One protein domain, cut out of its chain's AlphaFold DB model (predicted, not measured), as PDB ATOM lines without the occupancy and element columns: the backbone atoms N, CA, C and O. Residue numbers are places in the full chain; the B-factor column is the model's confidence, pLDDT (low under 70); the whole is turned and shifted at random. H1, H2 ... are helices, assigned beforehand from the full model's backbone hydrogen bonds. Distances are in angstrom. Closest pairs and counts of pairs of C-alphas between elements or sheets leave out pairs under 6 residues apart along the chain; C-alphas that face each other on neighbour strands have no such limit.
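This is residues 25 to 74 of the 75 residues of a protein of Priestia endophytica (UniProt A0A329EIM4). One long helix, H4, meets the side of H2 with its first end, about perpendicular to it, while the short helix H1 packs on H4 farther along and the four-residue H3 lies near the first end of H4. Residues 68 to 74, the far end of H4 and the last two residues after it, stick out free. The printed part has 50 residues with four named helices, in the order H1, H2, H3, H4, and no named strand; its class is all helix. It is compact, with a radius of gyration of the C-alphas of 11.1 A, and its C-alphas span 29 by 27 by 15 A, an outline that is only just flat.

H1, residues 25 to 32, touches H4, residues 59 to 72; their closest C-alphas, those of Ile 27 and Gln 67, are 6.9 A apart. The two run opposite ways at a steep tilt of 39 degrees. H1 is close to but not clearly touching H2, residues 37 to 47, with the closest C-alphas, those of Leu 31 and Lys 40, 7.9 A apart. H2 touches H4, which meets it with residues 59 to 60 alone; the closest C-alphas, those of Glu 41 and Pro 59, are 5.2 A apart. Their lines are about perpendicular, at 80 degrees. H3, residues 52 to 55, is close to but not clearly touching H4, the closest C-alphas being those of Phe 52 and Pro 59, 6.5 A apart. H3 is also close to but not clearly touching H2, with the C-alphas of Glu 45 and Phe 52 closest at 7.9 A. H1 and H3 are apart. In H1, H2 and H4 every O i to N i+4 pair is within hydrogen-bond range; H3 is too short for such a pair, and its one O i to N i+3 pair is within range.

H1 begins at C-alpha 25, at (-2.174, 25.432, -1.405), and is 10.6 A from first to last C-alpha. H2 begins at C-alpha 37, at (-13.476, 23.530, -16.108), and is 15.5 A long. H3 measures 5.0 A. H4, the longest helix with 14 residues, is 20.2 A long and ends at C-alpha 72, at (-11.797, 23.237, 8.751).

The two C-alphas farthest apart are those of Gln 38 and Leu 74, at 30.0 A, while the first and last printed C-alphas, those of Ala 25 and Leu 74, are 12.7 A apart. The printed part has no cut. The links H1 to H2, H2 to H3 and H3 to H4 are tight. The mean pLDDT of the printed part of this predicted model is 95.4, and no printed residue is under 70.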
ATOM      1  N   ALA A  25      -2.793  24.512  -0.460       97.50
ATOM      2  CA  ALA A  25      -2.174  25.432  -1.405       97.50
ATOM      3  C   ALA A  25      -2.155  24.842  -2.824       97.50
ATOM      4  O   ALA A  25      -2.528  25.539  -3.764       97.50
ATOM      5  N   GLN A  26      -1.815  23.558  -2.974       97.69
ATOM      6  CA  GLN A  26      -1.830  22.861  -4.265       97.69
ATOM      7  C   GLN A  26      -3.239  22.785  -4.866       97.69
ATOM      8  O   GLN A  26      -3.427  23.159  -6.024       97.69
ATOM      9  N   ILE A  27      -4.239  22.390  -4.070       97.44
ATOM     10  CA  ILE A  27      -5.647  22.367  -4.496       97.44
ATOM     11  C   ILE A  27      -6.092  23.771  -4.913       97.44
ATOM     12  O   ILE A  27      -6.735  23.950  -5.946       97.44
ATOM     13  N   ASN A  28      -5.736  24.791  -4.129       97.12
ATOM     14  CA  ASN A  28      -6.103  26.168  -4.429       97.12
ATOM     15  C   ASN A  28      -5.465  26.667  -5.728       97.12
ATOM     16  O   ASN A  28      -6.155  27.300  -6.525       97.12
ATOM     17  N   THR A  29      -4.183  26.370  -5.954       97.69
ATOM     18  CA  THR A  29      -3.495  26.682  -7.209       97.69
ATOM     19  C   THR A  29      -4.213  26.027  -8.379       97.69
ATOM     20  O   THR A  29      -4.662  26.748  -9.264       97.69
ATOM     21  N   PHE A  30      -4.422  24.708  -8.334       97.25
ATOM     22  CA  PHE A  30      -5.085  23.953  -9.398       97.25
ATOM     23  C   PHE A  30      -6.487  24.496  -9.729       97.25
ATOM     24  O   PHE A  30      -6.816  24.756 -10.889       97.25
ATOM     25  N   LEU A  31      -7.313  24.761  -8.710       96.38
ATOM     26  CA  LEU A  31      -8.660  25.305  -8.910       96.38
ATOM     27  C   LEU A  31      -8.649  26.689  -9.586       96.38
ATOM     28  O   LEU A  31      -9.558  26.978 -10.364       96.38
ATOM     29  N   HIS A  32      -7.616  27.508  -9.361       95.94
ATOM     30  CA  HIS A  32      -7.474  28.851  -9.941       95.94
ATOM     31  C   HIS A  32      -6.616  28.907 -11.216       95.94
ATOM     32  O   HIS A  32      -6.429  29.990 -11.771       95.94
ATOM     33  N   GLU A  33      -6.115  27.774 -11.714       94.56
ATOM     34  CA  GLU A  33      -5.405  27.735 -12.995       94.56
ATOM     35  C   GLU A  33      -6.304  28.189 -14.151       94.56
ATOM     36  O   GLU A  33      -7.524  28.009 -14.126       94.56
ATOM     37  N   SER A  34      -5.698  28.733 -15.207       95.31
ATOM     38  CA  SER A  34      -6.394  29.201 -16.413       95.31
ATOM     39  C   SER A  34      -6.916  28.075 -17.321       95.31
ATOM     40  O   SER A  34      -7.404  28.352 -18.418       95.31
ATOM     41  N   LEU A  35      -6.822  26.816 -16.883       95.06
ATOM     42  CA  LEU A  35      -7.423  25.667 -17.557       95.06
ATOM     43  C   LEU A  35      -8.952  25.753 -17.509       95.06
ATOM     44  O   LEU A  35      -9.533  26.246 -16.536       95.06
ATOM     45  N   SER A  36      -9.606  25.242 -18.555       96.38
ATOM     46  CA  SER A  36     -11.064  25.151 -18.577       96.38
ATOM     47  C   SER A  36     -11.568  24.181 -17.511       96.38
ATOM     48  O   SER A  36     -10.871  23.252 -17.101       96.38
ATOM     49  N   GLU A  37     -12.811  24.390 -17.086       95.62
ATOM     50  CA  GLU A  37     -13.476  23.530 -16.108       95.62
ATOM     51  C   GLU A  37     -13.494  22.065 -16.562       95.62
ATOM     52  O   GLU A  37     -13.044  21.199 -15.825       95.62
ATOM     53  N   GLN A  38     -13.846  21.804 -17.825       97.00
ATOM     54  CA  GLN A  38     -13.828  20.455 -18.408       97.00
ATOM     55  C   GLN A  38     -12.458  19.770 -18.340       97.00
ATOM     56  O   GLN A  38     -12.390  18.582 -18.052       97.00
ATOM     57  N   VAL A  39     -11.364  20.502 -18.583       97.44
ATOM     58  CA  VAL A  39     -10.010  19.927 -18.498       97.44
ATOM     59  C   VAL A  39      -9.674  19.553 -17.057       97.44
ATOM     60  O   VAL A  39      -9.070  18.511 -16.821       97.44
ATOM     61  N   LYS A  40     -10.082  20.377 -16.087       97.44
ATOM     62  CA  LYS A  40      -9.884  20.080 -14.664       97.44
ATOM     63  C   LYS A  40     -10.743  18.898 -14.209       97.44
ATOM     64  O   LYS A  40     -10.233  18.053 -13.485       97.44
ATOM     65  N   GLU A  41     -12.004  18.821 -14.637       97.38
ATOM     66  CA  GLU A  41     -12.882  17.686 -14.324       97.38
ATOM     67  C   GLU A  41     -12.314  16.378 -14.870       97.38
ATOM     68  O   GLU A  41     -12.144  15.432 -14.105       97.38
ATOM     69  N   GLN A  42     -11.930  16.360 -16.151       97.06
ATOM     70  CA  GLN A  42     -11.311  15.197 -16.783       97.06
ATOM     71  C   GLN A  42     -10.011  14.796 -16.076       97.06
ATOM     72  O   GLN A  42      -9.800  13.620 -15.805       97.06
ATOM     73  N   PHE A  43      -9.152  15.762 -15.733       97.00
ATOM     74  CA  PHE A  43      -7.914  15.479 -15.010       97.00
ATOM     75  C   PHE A  43      -8.180  14.780 -13.671       97.00
ATOM     76  O   PHE A  43      -7.503  13.807 -13.351       97.00
ATOM     77  N   ILE A  44      -9.157  15.247 -12.891       96.81
ATOM     78  CA  ILE A  44      -9.502  14.611 -11.614       96.81
ATOM     79  C   ILE A  44     -10.079  13.209 -11.865       96.81
ATOM     80  O   ILE A  44      -9.644  12.261 -11.222       96.81
ATOM     81  N   GLU A  45     -11.006  13.054 -12.814       96.00
ATOM     82  CA  GLU A  45     -11.621  11.757 -13.139       96.00
ATOM     83  C   GLU A  45     -10.596  10.708 -13.595       96.00
ATOM     84  O   GLU A  45     -10.672   9.551 -13.195       96.00
ATOM     85  N   GLU A  46      -9.589  11.110 -14.372       96.06
ATOM     86  CA  GLU A  46      -8.526  10.215 -14.848       96.06
ATOM     87  C   GLU A  46      -7.507   9.833 -13.762       96.06
ATOM     88  O   GLU A  46      -6.806   8.829 -13.910       96.06
ATOM     89  N   ASN A  47      -7.394  10.625 -12.689       95.12
ATOM     90  CA  ASN A  47      -6.373  10.451 -11.648       95.12
ATOM     91  C   ASN A  47      -6.943  10.052 -10.278       95.12
ATOM     92  O   ASN A  47      -6.172   9.780  -9.356       95.12
ATOM     93  N   CYS A  48      -8.266   9.989 -10.130       92.25
ATOM     94  CA  CYS A  48      -8.936   9.553  -8.911       92.25
ATOM     95  C   CYS A  48      -9.674   8.237  -9.154       92.25
ATOM     96  O   CYS A  48     -10.499   8.137 -10.058       92.25
ATOM     97  N   ASP A  49      -9.444   7.245  -8.292       91.25
ATOM     98  CA  ASP A  49     -10.201   5.986  -8.292       91.25
ATOM     99  C   ASP A  49     -11.557   6.173  -7.583       91.25
ATOM    100  O   ASP A  49     -11.860   5.557  -6.562       91.25
ATOM    101  N   LEU A  50     -12.346   7.130  -8.084       90.81
ATOM    102  CA  LEU A  50     -13.643   7.532  -7.548       90.81
ATOM    103  C   LEU A  50     -14.712   7.447  -8.631       90.81
ATOM    104  O   LEU A  50     -14.560   7.971  -9.731       90.81
ATOM    105  N   TYR A  51     -15.851   6.853  -8.286       91.38
ATOM    106  CA  TYR A  51     -17.021   6.859  -9.154       91.38
ATOM    107  C   TYR A  51     -17.920   8.057  -8.829       91.38
ATOM    108  O   TYR A  51     -18.893   7.943  -8.082       91.38
ATOM    109  N   PHE A  52     -17.593   9.216  -9.408       92.12
ATOM    110  CA  PHE A  52     -18.299  10.491  -9.198       92.12
ATOM    111  C   PHE A  52     -19.826  10.434  -9.373       92.12
ATOM    112  O   PHE A  52     -20.525  11.038  -8.559       92.12
ATOM    113  N   PRO A  53     -20.397   9.662 -10.324       91.00
ATOM    114  CA  PRO A  53     -21.850   9.540 -10.419       91.00
ATOM    115  C   PRO A  53     -22.521   8.970  -9.160       91.00
ATOM    116  O   PRO A  53     -23.677   9.293  -8.909       91.00
ATOM    117  N   ALA A  54     -21.832   8.149  -8.356       91.38
ATOM    118  CA  ALA A  54     -22.368   7.671  -7.076       91.38
ATOM    119  C   ALA A  54     -22.236   8.693  -5.938       91.38
ATOM    120  O   ALA A  54     -22.923   8.553  -4.931       91.38
ATOM    121  N   LEU A  55     -21.372   9.699  -6.095       90.44
ATOM    122  CA  LEU A  55     -21.222  10.802  -5.148       90.44
ATOM    123  C   LEU A  55     -22.225  11.930  -5.413       90.44
ATOM    124  O   LEU A  55     -22.355  12.817  -4.579       90.44
ATOM    125  N   GLU A  56     -22.911  11.908  -6.562       94.31
ATOM    126  CA  GLU A  56     -23.791  12.993  -7.027       94.31
ATOM    127  C   GLU A  56     -23.079  14.360  -7.074       94.31
ATOM    128  O   GLU A  56     -23.693  15.408  -6.876       94.31
ATOM    129  N   LEU A  57     -21.772  14.341  -7.358       95.00
ATOM    130  CA  LEU A  57     -20.901  15.513  -7.456       95.00
ATOM    131  C   LEU A  57     -20.097  15.459  -8.747       95.00
ATOM    132  O   LEU A  57     -19.678  14.380  -9.173       95.00
ATOM    133  N   THR A  58     -19.802  16.619  -9.336       96.50
ATOM    134  CA  THR A  58     -18.728  16.674 -10.334       96.50
ATOM    135  C   THR A  58     -17.356  16.541  -9.660       96.50
ATOM    136  O   THR A  58     -17.213  16.831  -8.464       96.50
ATOM    137  N   PRO A  59     -16.302  16.143 -10.397       97.19
ATOM    138  CA  PRO A  59     -14.966  16.014  -9.819       97.19
ATOM    139  C   PRO A  59     -14.452  17.303  -9.159       97.19
ATOM    140  O   PRO A  59     -13.812  17.265  -8.106       97.19
ATOM    141  N   ILE A  60     -14.779  18.468  -9.726       97.25
ATOM    142  CA  ILE A  60     -14.411  19.766  -9.145       97.25
ATOM    143  C   ILE A  60     -15.215  20.068  -7.882       97.25
ATOM    144  O   ILE A  60     -14.666  20.639  -6.938       97.25
ATOM    145  N   GLU A  61     -16.506  19.737  -7.853       96.88
ATOM    146  CA  GLU A  61     -17.332  19.920  -6.657       96.88
ATOM    147  C   GLU A  61     -16.811  19.071  -5.500       96.88
ATOM    148  O   GLU A  61     -16.638  19.595  -4.398       96.88
ATOM    149  N   TRP A  62     -16.462  17.813  -5.769       96.69
ATOM    150  CA  TRP A  62     -15.797  16.944  -4.801       96.69
ATOM    151  C   TRP A  62     -14.482  17.557  -4.299       96.69
ATOM    152  O   TRP A  62     -14.294  17.711  -3.093       96.69
ATOM    153  N   LEU A  63     -13.602  18.017  -5.196       97.19
ATOM    154  CA  LEU A  63     -12.324  18.611  -4.791       97.19
ATOM    155  C   LEU A  63     -12.505  19.892  -3.956       97.19
ATOM    156  O   LEU A  63     -11.728  20.159  -3.036       97.19
ATOM    157  N   LYS A  64     -13.542  20.691  -4.240       96.88
ATOM    158  CA  LYS A  64     -13.910  21.859  -3.423       96.88
ATOM    159  C   LYS A  64     -14.403  21.452  -2.031       96.88
ATOM    160  O   LYS A  64     -14.088  22.158  -1.075       96.88
ATOM    161  N   GLN A  65     -15.136  20.344  -1.903       96.19
ATOM    162  CA  GLN A  65     -15.541  19.810  -0.597       96.19
ATOM    163  C   GLN A  65     -14.331  19.334   0.207       96.19
ATOM    164  O   GLN A  65     -14.159  19.784   1.336       96.19
ATOM    165  N   VAL A  66     -13.428  18.562  -0.411       96.25
ATOM    166  CA  VAL A  66     -12.144  18.169   0.198       96.25
ATOM    167  C   VAL A  66     -11.372  19.404   0.669       96.25
ATOM    168  O   VAL A  66     -10.894  19.460   1.800       96.25
ATOM    169  N   GLN A  67     -11.290  20.448  -0.165       97.31
ATOM    170  CA  GLN A  67     -10.637  21.702   0.212       97.31
ATOM    171  C   GLN A  67     -11.297  22.366   1.433       97.31
ATOM    172  O   GLN A  67     -10.601  22.928   2.276       97.31
ATOM    173  N   ALA A  68     -12.629  22.370   1.510       96.69
ATOM    174  CA  ALA A  68     -13.356  22.959   2.630       96.69
ATOM    175  C   ALA A  68     -13.126  22.173   3.929       96.69
ATOM    176  O   ALA A  68     -12.914  22.781   4.978       96.69
ATOM    177  N   GLU A  69     -13.097  20.847   3.847       96.06
ATOM    178  CA  GLU A  69     -12.862  19.968   4.988       96.06
ATOM    179  C   GLU A  69     -11.438  20.123   5.530       96.06
ATOM    180  O   GLU A  69     -11.268  20.451   6.701       96.06
ATOM    181  N   LEU A  70     -10.423  20.070   4.661       96.38
ATOM    182  CA  LEU A  70      -9.026  20.334   5.031       96.38
ATOM    183  C   LEU A  70      -8.819  21.746   5.609       96.38
ATOM    184  O   LEU A  70      -7.964  21.952   6.461       96.38
ATOM    185  N   LYS A  71      -9.582  22.751   5.159       95.44
ATOM    186  CA  LYS A  71      -9.541  24.094   5.772       95.44
ATOM    187  C   LYS A  71     -10.095  24.077   7.192       95.44
ATOM    188  O   LYS A  71      -9.561  24.771   8.049       95.44
ATOM    189  N   SER A  72     -11.146  23.298   7.441       94.69
ATOM    190  CA  SER A  72     -11.797  23.237   8.751       94.69
ATOM    191  C   SER A  72     -10.913  22.609   9.835       94.69
ATOM    192  O   SER A  72     -11.075  22.930  11.010       94.69
ATOM    193  N   THR A  73      -9.932  21.784   9.450       92.88
ATOM    194  CA  THR A  73      -8.976  21.174  10.387       92.88
ATOM    195  C   THR A  73      -7.897  22.144  10.866       92.88
ATOM    196  O   THR A  73      -7.224  21.850  11.848       92.88
ATOM    197  N   LEU A  74      -7.695  23.276  10.179       87.81
ATOM    198  CA  LEU A  74      -6.622  24.237  10.474       87.81
ATOM    199  C   LEU A  74      -7.055  25.425  11.354       87.81
ATOM    200  O   LEU A  74      -6.190  26.192  11.781       87.81
TER     201      LEU A  74